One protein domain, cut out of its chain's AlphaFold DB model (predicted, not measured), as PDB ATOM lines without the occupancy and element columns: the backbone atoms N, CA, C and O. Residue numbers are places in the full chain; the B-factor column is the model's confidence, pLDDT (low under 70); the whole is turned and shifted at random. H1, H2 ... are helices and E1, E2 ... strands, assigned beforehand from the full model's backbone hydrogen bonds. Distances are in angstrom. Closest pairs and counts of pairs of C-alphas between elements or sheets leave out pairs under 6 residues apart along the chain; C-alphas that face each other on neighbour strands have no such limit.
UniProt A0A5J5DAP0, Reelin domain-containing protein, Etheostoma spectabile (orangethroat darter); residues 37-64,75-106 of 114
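What this domain is: This is residues 37 to 64 and 75 to 106 of the 114 residues of the protein "Reelin domain-containing protein" of Etheostoma spectabile (orangethroat darter) (UniProt A0A5J5DAP0). With little regular structure, the printed part is a loose, open loop of chain: a two-stranded antiparallel ribbon, E1 and E2, at one end, short helix H1 toward the other, and the long unnamed stretch 81 to 106 leading back from the ribbon. The 60 printed residues hold H1, E1, E2 in chain order; the class is mixed, with 17 residues in named elements. The whole is loose, radius of gyration of the C-alphas 13.4 A, spanning 36 by 31 by 19 A.

Where its parts are: E1, residues 57 to 61, and E2, residues 76 to 80, are each 13.7 A long; C-alpha 80 is at (126.986, 147.116, 114.967). H1, residues 41 to 47, measures 11.0 A from C-alpha 41 at (147.390, 140.188, 112.257).

How they stand to each other: E1 and E2 are antiparallel neighbours at 159 degrees; N 58 and O 79 are within hydrogen-bond range at 2.9 A. H1 and E2 are apart. In H1, 1 of 3 O i to N i+4 pairs and 2 of 4 O i to N i+3 pairs are within range.

The domain as a whole: C-alphas 83 and 104, the farthest apart, are 37.8 A apart. Residues 65 to 74 are cut out, leaving 10.0 A between C-alphas 64 and 75. The link H1 to E1 is short. Residues 44 to 53 stand free; pLDDT is under 70 at residues 37 to 54.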
ATOM      1  N   TYR A  37     152.181 132.216 108.732       57.81
ATOM      2  CA  TYR A  37     150.751 132.446 108.595       57.81
ATOM      3  C   TYR A  37     150.254 133.294 109.777       57.81
ATOM      4  O   TYR A  37     150.620 133.061 110.926       57.81
ATOM      5  N   CYS A  38     149.487 134.341 109.476       62.72
ATOM      6  CA  CYS A  38     148.984 135.328 110.436       62.72
ATOM      7  C   CYS A  38     149.990 136.259 111.158       62.72
ATOM      8  O   CYS A  38     149.551 137.130 111.908       62.72
ATOM      9  N   GLY A  39     151.294 136.244 110.848       60.28
ATOM     10  CA  GLY A  39     152.286 137.144 111.477       60.28
ATOM     11  C   GLY A  39     152.042 138.658 111.287       60.28
ATOM     12  O   GLY A  39     152.683 139.493 111.928       60.28
ATOM     13  N   ARG A  40     151.100 139.039 110.410       66.12
ATOM     14  CA  ARG A  40     150.646 140.424 110.185       66.12
ATOM     15  C   ARG A  40     149.414 140.833 111.000       66.12
ATOM     16  O   ARG A  40     149.175 142.032 111.119       66.12
ATOM     17  N   ILE A  41     148.655 139.888 111.561       66.12
ATOM     18  CA  ILE A  41     147.390 140.188 112.257       66.12
ATOM     19  C   ILE A  41     147.653 141.039 113.506       66.12
ATOM     20  O   ILE A  41     146.979 142.044 113.722       66.12
ATOM     21  N   ILE A  42     148.699 140.707 114.266       62.41
ATOM     22  CA  ILE A  42     149.064 141.422 115.500       62.41
ATOM     23  C   ILE A  42     149.753 142.758 115.212       62.41
ATOM     24  O   ILE A  42     149.535 143.738 115.921       62.41
ATOM     25  N   ARG A  43     150.498 142.861 114.104       58.47
ATOM     26  CA  ARG A  43     151.147 144.120 113.692       58.47
ATOM     27  C   ARG A  43     150.134 145.212 113.339       58.47
ATOM     28  O   ARG A  43     150.387 146.382 113.605       58.47
ATOM     29  N   ALA A  44     148.975 144.841 112.790       58.72
ATOM     30  CA  ALA A  44     147.880 145.784 112.561       58.72
ATOM     31  C   ALA A  44     147.266 146.294 113.880       58.72
ATOM     32  O   ALA A  44     146.832 147.441 113.953       58.72
ATOM     33  N   GLN A  45     147.276 145.478 114.942       59.78
ATOM     34  CA  GLN A  45     146.794 145.888 116.262       59.78
ATOM     35  C   GLN A  45     147.753 146.831 116.995       59.78
ATOM     36  O   GLN A  45     147.288 147.641 117.786       59.78
ATOM     37  N   THR A  46     149.058 146.812 116.704       52.44
ATOM     38  CA  THR A  46     150.027 147.751 117.309       52.44
ATOM     39  C   THR A  46     149.798 149.206 116.865       52.44
ATOM     40  O   THR A  46     150.140 150.131 117.596       52.44
ATOM     41  N   GLN A  47     149.185 149.419 115.692       50.97
ATOM     42  CA  GLN A  47     148.694 150.730 115.229       50.97
ATOM     43  C   GLN A  47     147.211 150.978 115.548       50.97
ATOM     44  O   GLN A  47     146.739 152.112 115.456       50.97
ATOM     45  N   GLY A  48     146.465 149.935 115.917       55.84
ATOM     46  CA  GLY A  48     145.084 150.051 116.363       55.84
ATOM     47  C   GLY A  48     145.037 150.670 117.754       55.84
ATOM     48  O   GLY A  48     145.703 150.215 118.679       55.84
ATOM     49  N   THR A  49     144.239 151.719 117.938       54.03
ATOM     50  CA  THR A  49     143.993 152.260 119.275       54.03
ATOM     51  C   THR A  49     143.246 151.186 120.064       54.03
ATOM     52  O   THR A  49     142.058 150.982 119.827       54.03
ATOM     53  N   ARG A  50     143.925 150.461 120.966       52.38
ATOM     54  CA  ARG A  50     143.274 149.558 121.925       52.38
ATOM     55  C   ARG A  50     142.280 150.396 122.723       52.38
ATOM     56  O   ARG A  50     142.660 151.152 123.610       52.38
ATOM     57  N   LYS A  51     141.013 150.335 122.330       58.50
ATOM     58  CA  LYS A  51     139.930 151.088 122.943       58.50
ATOM     59  C   LYS A  51     138.932 150.082 123.475       58.50
ATOM     60  O   LYS A  51     138.053 149.645 122.741       58.50
ATOM     61  N   ASP A  52     139.024 149.805 124.771       57.94
ATOM     62  CA  ASP A  52     138.007 149.086 125.556       57.94
ATOM     63  C   ASP A  52     136.642 149.826 125.605       57.94
ATOM     64  O   ASP A  52     135.801 149.522 126.439       57.94
ATOM     65  N   GLY A  53     136.405 150.825 124.740       58.59
ATOM     66  CA  GLY A  53     135.278 151.763 124.813       58.59
ATOM     67  C   GLY A  53     134.320 151.760 123.618       58.59
ATOM     68  O   GLY A  53     133.386 152.557 123.614       58.59
ATOM     69  N   HIS A  54     134.510 150.900 122.612       66.12
ATOM     70  CA  HIS A  54     133.585 150.802 121.472       66.12
ATOM     71  C   HIS A  54     132.467 149.791 121.753       66.12
ATOM     72  O   HIS A  54     132.522 148.638 121.331       66.12
ATOM     73  N   HIS A  55     131.452 150.213 122.509       77.50
ATOM     74  CA  HIS A  55     130.332 149.356 122.930       77.50
ATOM     75  C   HIS A  55     129.274 149.170 121.827       77.50
ATOM     76  O   HIS A  55     128.342 148.365 121.970       77.50
ATOM     77  N   GLU A  56     129.394 149.936 120.741       87.00
ATOM     78  CA  GLU A  56     128.546 149.866 119.559       87.00
ATOM     79  C   GLU A  56     128.801 148.611 118.718       87.00
ATOM     80  O   GLU A  56     127.895 148.177 118.013       87.00
ATOM     81  N   PHE A  57     129.983 147.993 118.813       89.69
ATOM     82  CA  PHE A  57     130.303 146.749 118.114       89.69
ATOM     83  C   PHE A  57     130.284 145.577 119.090       89.69
ATOM     84  O   PHE A  57     130.872 145.643 120.167       89.69
ATOM     85  N   ARG A  58     129.596 144.491 118.733       90.25
ATOM     86  CA  ARG A  58     129.441 143.323 119.610       90.25
ATOM     87  C   ARG A  58     129.704 142.037 118.849       90.25
ATOM     88  O   ARG A  58     129.101 141.813 117.804       90.25
ATOM     89  N   LEU A  59     130.555 141.186 119.410       91.75
ATOM     90  CA  LEU A  59     130.763 139.813 118.962       91.75
ATOM     91  C   LEU A  59     129.958 138.883 119.873       91.75
ATOM     92  O   LEU A  59     130.096 138.954 121.093       91.75
ATOM     93  N   ARG A  60     129.092 138.047 119.298       92.62
ATOM     94  CA  ARG A  60     128.251 137.098 120.041       92.62
ATOM     95  C   ARG A  60     128.225 135.740 119.358       92.62
ATOM     96  O   ARG A  60     128.431 135.643 118.150       92.62
ATOM     97  N   VAL A  61     127.922 134.711 120.134       95.19
ATOM     98  CA  VAL A  61     127.597 133.378 119.629       95.19
ATOM     99  C   VAL A  61     126.092 133.187 119.768       95.19
ATOM    100  O   VAL A  61     125.529 133.453 120.826       95.19
ATOM    101  N   GLU A  62     125.427 132.781 118.691       93.50
ATOM    102  CA  GLU A  62     123.988 132.529 118.715       93.50
ATOM    103  C   GLU A  62     123.635 131.451 119.750       93.50
ATOM    104  O   GLU A  62     124.331 130.443 119.875       93.50
ATOM    105  N   GLY A  63     122.557 131.684 120.500       92.12
ATOM    106  CA  GLY A  63     122.127 130.814 121.595       92.12
ATOM    107  C   GLY A  63     122.857 131.040 122.920       92.12
ATOM    108  O   GLY A  63     122.514 130.362 123.880       92.12
ATOM    109  N   ASP A  64     123.822 131.970 122.972       93.69
ATOM    110  CA  ASP A  64     124.611 132.328 124.162       93.69
ATOM    111  C   ASP A  64     125.049 131.086 124.989       93.69
ATOM    112  O   ASP A  64     124.687 130.953 126.158       93.69
ATOM    113  N   ARG A  75     127.209 129.513 115.406       94.81
ATOM    114  CA  ARG A  75     127.022 130.712 114.594       94.81
ATOM    115  C   ARG A  75     127.576 131.921 115.338       94.81
ATOM    116  O   ARG A  75     127.010 132.368 116.332       94.81
ATOM    117  N   VAL A  76     128.687 132.449 114.840       94.75
ATOM    118  CA  VAL A  76     129.313 133.664 115.368       94.75
ATOM    119  C   VAL A  76     128.761 134.876 114.625       94.75
ATOM    120  O   VAL A  76     128.727 134.897 113.395       94.75
ATOM    121  N   VAL A  77     128.321 135.889 115.365       93.44
ATOM    122  CA  VAL A  77     127.671 137.085 114.828       93.44
ATOM    123  C   VAL A  77     128.418 138.330 115.302       93.44
ATOM    124  O   VAL A  77     128.549 138.567 116.502       93.44
ATOM    125  N   LEU A  78     128.887 139.140 114.350       92.88
ATOM    126  CA  LEU A  78     129.446 140.469 114.596       92.88
ATOM    127  C   LEU A  78     128.390 141.525 114.253       92.88
ATOM    128  O   LEU A  78     127.952 141.617 113.108       92.88
ATOM    129  N   LEU A  79     127.974 142.308 115.245       92.00
ATOM    130  CA  LEU A  79     126.918 143.313 115.113       92.00
ATOM    131  C   LEU A  79     127.463 144.721 115.338       92.00
ATOM    132  O   LEU A  79     128.380 144.916 116.133       92.00
ATOM    133  N   ALA A  80     126.834 145.694 114.684       93.06
ATOM    134  CA  ALA A  80     126.986 147.116 114.967       93.06
ATOM    135  C   ALA A  80     125.630 147.695 115.401       93.06
ATOM    136  O   ALA A  80     124.600 147.405 114.790       93.06
ATOM    137  N   ILE A  81     125.620 148.490 116.468       90.75
ATOM    138  CA  ILE A  81     124.425 149.161 116.981       90.75
ATOM    139  C   ILE A  81     124.259 150.489 116.248       90.75
ATOM    140  O   ILE A  81     125.179 151.304 116.211       90.75
ATOM    141  N   SER A  82     123.066 150.718 115.694       85.94
ATOM    142  CA  SER A  82     122.717 151.969 115.013       85.94
ATOM    143  C   SER A  82     123.053 153.193 115.882       85.94
ATOM    144  O   SER A  82     122.695 153.200 117.063       85.94
ATOM    145  N   PRO A  83     123.697 154.236 115.325       90.94
ATOM    146  CA  PRO A  83     123.945 154.485 113.894       90.94
ATOM    147  C   PRO A  83     125.283 153.936 113.353       90.94
ATOM    148  O   PRO A  83     125.680 154.285 112.240       90.94
ATOM    149  N   ALA A  84     126.015 153.128 114.125       90.38
ATOM    150  CA  ALA A  84     127.347 152.663 113.750       90.38
ATOM    151  C   ALA A  84     127.324 151.554 112.684       90.38
ATOM    152  O   ALA A  84     126.390 150.758 112.597       90.38
ATOM    153  N   TYR A  85     128.399 151.477 111.898       92.19
ATOM    154  CA  TYR A  85     128.672 150.401 110.946       92.19
ATOM    155  C   TYR A  85     130.186 150.195 110.809       92.19
ATOM    156  O   TYR A  85     130.969 151.111 111.066       92.19
ATOM    157  N   PHE A  86     130.609 149.005 110.384       89.75
ATOM    158  CA  PHE A  86     132.002 148.717 110.037       89.75
ATOM    159  C   PHE A  86     132.129 148.468 108.531       89.75
ATOM    160  O   PHE A  86     131.214 147.955 107.891       89.75
ATOM    161  N   ARG A  87     133.272 148.850 107.953       91.69
ATOM    162  CA  ARG A  87     133.585 148.621 106.527       91.69
ATOM    163  C   ARG A  87     134.385 147.345 106.288       91.69
ATOM    164  O   ARG A  87     134.413 146.834 105.177       91.69
ATOM    165  N   GLY A  88     135.047 146.858 107.327       88.69
ATOM    166  CA  GLY A  88     135.854 145.654 107.301       88.69
ATOM    167  C   GLY A  88     136.047 145.158 108.721       88.69
ATOM    168  O   GLY A  88     135.951 145.931 109.676       88.69
ATOM    169  N   PHE A  89     136.287 143.864 108.847       88.94
ATOM    170  CA  PHE A  89     136.539 143.217 110.120       88.94
ATOM    171  C   PHE A  89     137.535 142.079 109.921       88.94
ATOM    172  O   PHE A  89     137.660 141.529 108.826       88.94
ATOM    173  N   THR A  90     138.204 141.717 111.007       88.69
ATOM    174  CA  THR A  90     139.032 140.517 111.099       88.69
ATOM    175  C   THR A  90     138.528 139.729 112.295       88.69
ATOM    176  O   THR A  90     138.429 140.283 113.388       88.69
ATOM    177  N   LEU A  91     138.200 138.453 112.092       89.38
ATOM    178  CA  LEU A  91     137.780 137.546 113.156       89.38
ATOM    179  C   LEU A  91     138.822 136.439 113.307       89.38
ATOM    180  O   LEU A  91     139.194 135.800 112.325       89.38
ATOM    181  N   ILE A  92     139.293 136.231 114.533       90.31
ATOM    182  CA  ILE A  92     140.245 135.178 114.894       90.31
ATOM    183  C   ILE A  92     139.756 134.465 116.152       90.31
ATOM    184  O   ILE A  92     139.072 135.063 116.983       90.31
ATOM    185  N   ALA A  93     140.124 133.197 116.292       91.81
ATOM    186  CA  ALA A  93     139.899 132.406 117.490       91.81
ATOM    187  C   ALA A  93     141.259 131.935 118.006       91.81
ATOM    188  O   ALA A  93     142.019 131.307 117.268       91.81
ATOM    189  N   LEU A  94     141.572 132.287 119.250       90.69
ATOM    190  CA  LEU A  94     142.852 132.009 119.892       90.69
ATOM    191  C   LEU A  94     142.643 131.112 121.103       90.69
ATOM    192  O   LEU A  94     141.616 131.188 121.781       90.69
ATOM    193  N   LYS A  95     143.644 130.286 121.393       91.75
ATOM    194  CA  LYS A  95     143.744 129.606 122.684       91.75
ATOM    195  C   LYS A  95     143.944 130.647 123.785       91.75
ATOM    196  O   LYS A  95     144.588 131.675 123.574       91.75
ATOM    197  N   GLU A  96     143.401 130.375 124.964       90.19
ATOM    198  CA  GLU A  96     143.519 131.281 126.103       90.19
ATOM    199  C   GLU A  96     144.996 131.579 126.427       90.19
ATOM    200  O   GLU A  96     145.846 130.686 126.417       90.19
ATOM    201  N   GLY A  97     145.310 132.858 126.656       88.12
ATOM    202  CA  GLY A  97     146.672 133.325 126.939       88.12
ATOM    203  C   GLY A  97     147.618 133.375 125.732       88.12
ATOM    204  O   GLY A  97     148.807 133.628 125.920       88.12
ATOM    205  N   ARG A  98     147.135 133.134 124.506       87.81
ATOM    206  CA  ARG A  98     147.944 133.237 123.282       87.81
ATOM    207  C   ARG A  98     147.689 134.531 122.527       87.81
ATOM    208  O   ARG A  98     146.597 135.090 122.567       87.81
ATOM    209  N   GLU A  99     148.709 134.970 121.797       82.00
ATOM    210  CA  GLU A  99     148.670 136.220 121.036       82.00
ATOM    211  C   GLU A  99     148.346 136.016 119.554       82.00
ATOM    212  O   GLU A  99     147.990 136.980 118.898       82.00
ATOM    213  N   GLY A 100     148.431 134.798 119.003       82.81
ATOM    214  CA  GLY A 100     148.214 134.585 117.564       82.81
ATOM    215  C   GLY A 100     149.440 134.943 116.723       82.81
ATOM    216  O   GLY A 100     149.324 135.579 115.678       82.81
ATOM    217  N   THR A 101     150.632 134.590 117.203       81.75
ATOM    218  CA  THR A 101     151.889 134.811 116.461       81.75
ATOM    219  C   THR A 101     152.297 133.584 115.653       81.75
ATOM    220  O   THR A 101     153.023 133.704 114.666       81.75
ATOM    221  N   THR A 102     151.808 132.412 116.061       83.31
ATOM    222  CA  THR A 102     152.086 131.111 115.452       83.31
ATOM    223  C   THR A 102     150.786 130.403 115.078       83.31
ATOM    224  O   THR A 102     149.735 130.690 115.648       83.31
ATOM    225  N   GLU A 103     150.832 129.463 114.129       82.50
ATOM    226  CA  GLU A 103     149.645 128.692 113.717       82.50
ATOM    227  C   GLU A 103     149.016 127.913 114.884       82.50
ATOM    228  O   GLU A 103     147.793 127.844 115.000       82.50
ATOM    229  N   ASP A 104     149.838 127.414 115.808       87.81
ATOM    230  CA  ASP A 104     149.389 126.659 116.981       87.81
ATOM    231  C   ASP A 104     148.643 127.508 118.019       87.81
ATOM    232  O   ASP A 104     148.020 126.952 118.930       87.81
ATOM    233  N   ASP A 105     148.694 128.835 117.916       89.50
ATOM    234  CA  ASP A 105     147.944 129.730 118.796       89.50
ATOM    235  C   ASP A 105     146.451 129.771 118.438       89.50
ATOM    236  O   ASP A 105     145.624 130.106 119.289       89.50
ATOM    237  N   TYR A 106     146.097 129.413 117.200       88.94
ATOM    238  CA  TYR A 106     144.724 129.446 116.708       88.94
ATOM    239  C   TYR A 106     143.922 128.218 117.153       88.94
ATOM    240  O   TYR A 106     144.458 127.125 117.366       88.94
TER     241      TYR A 106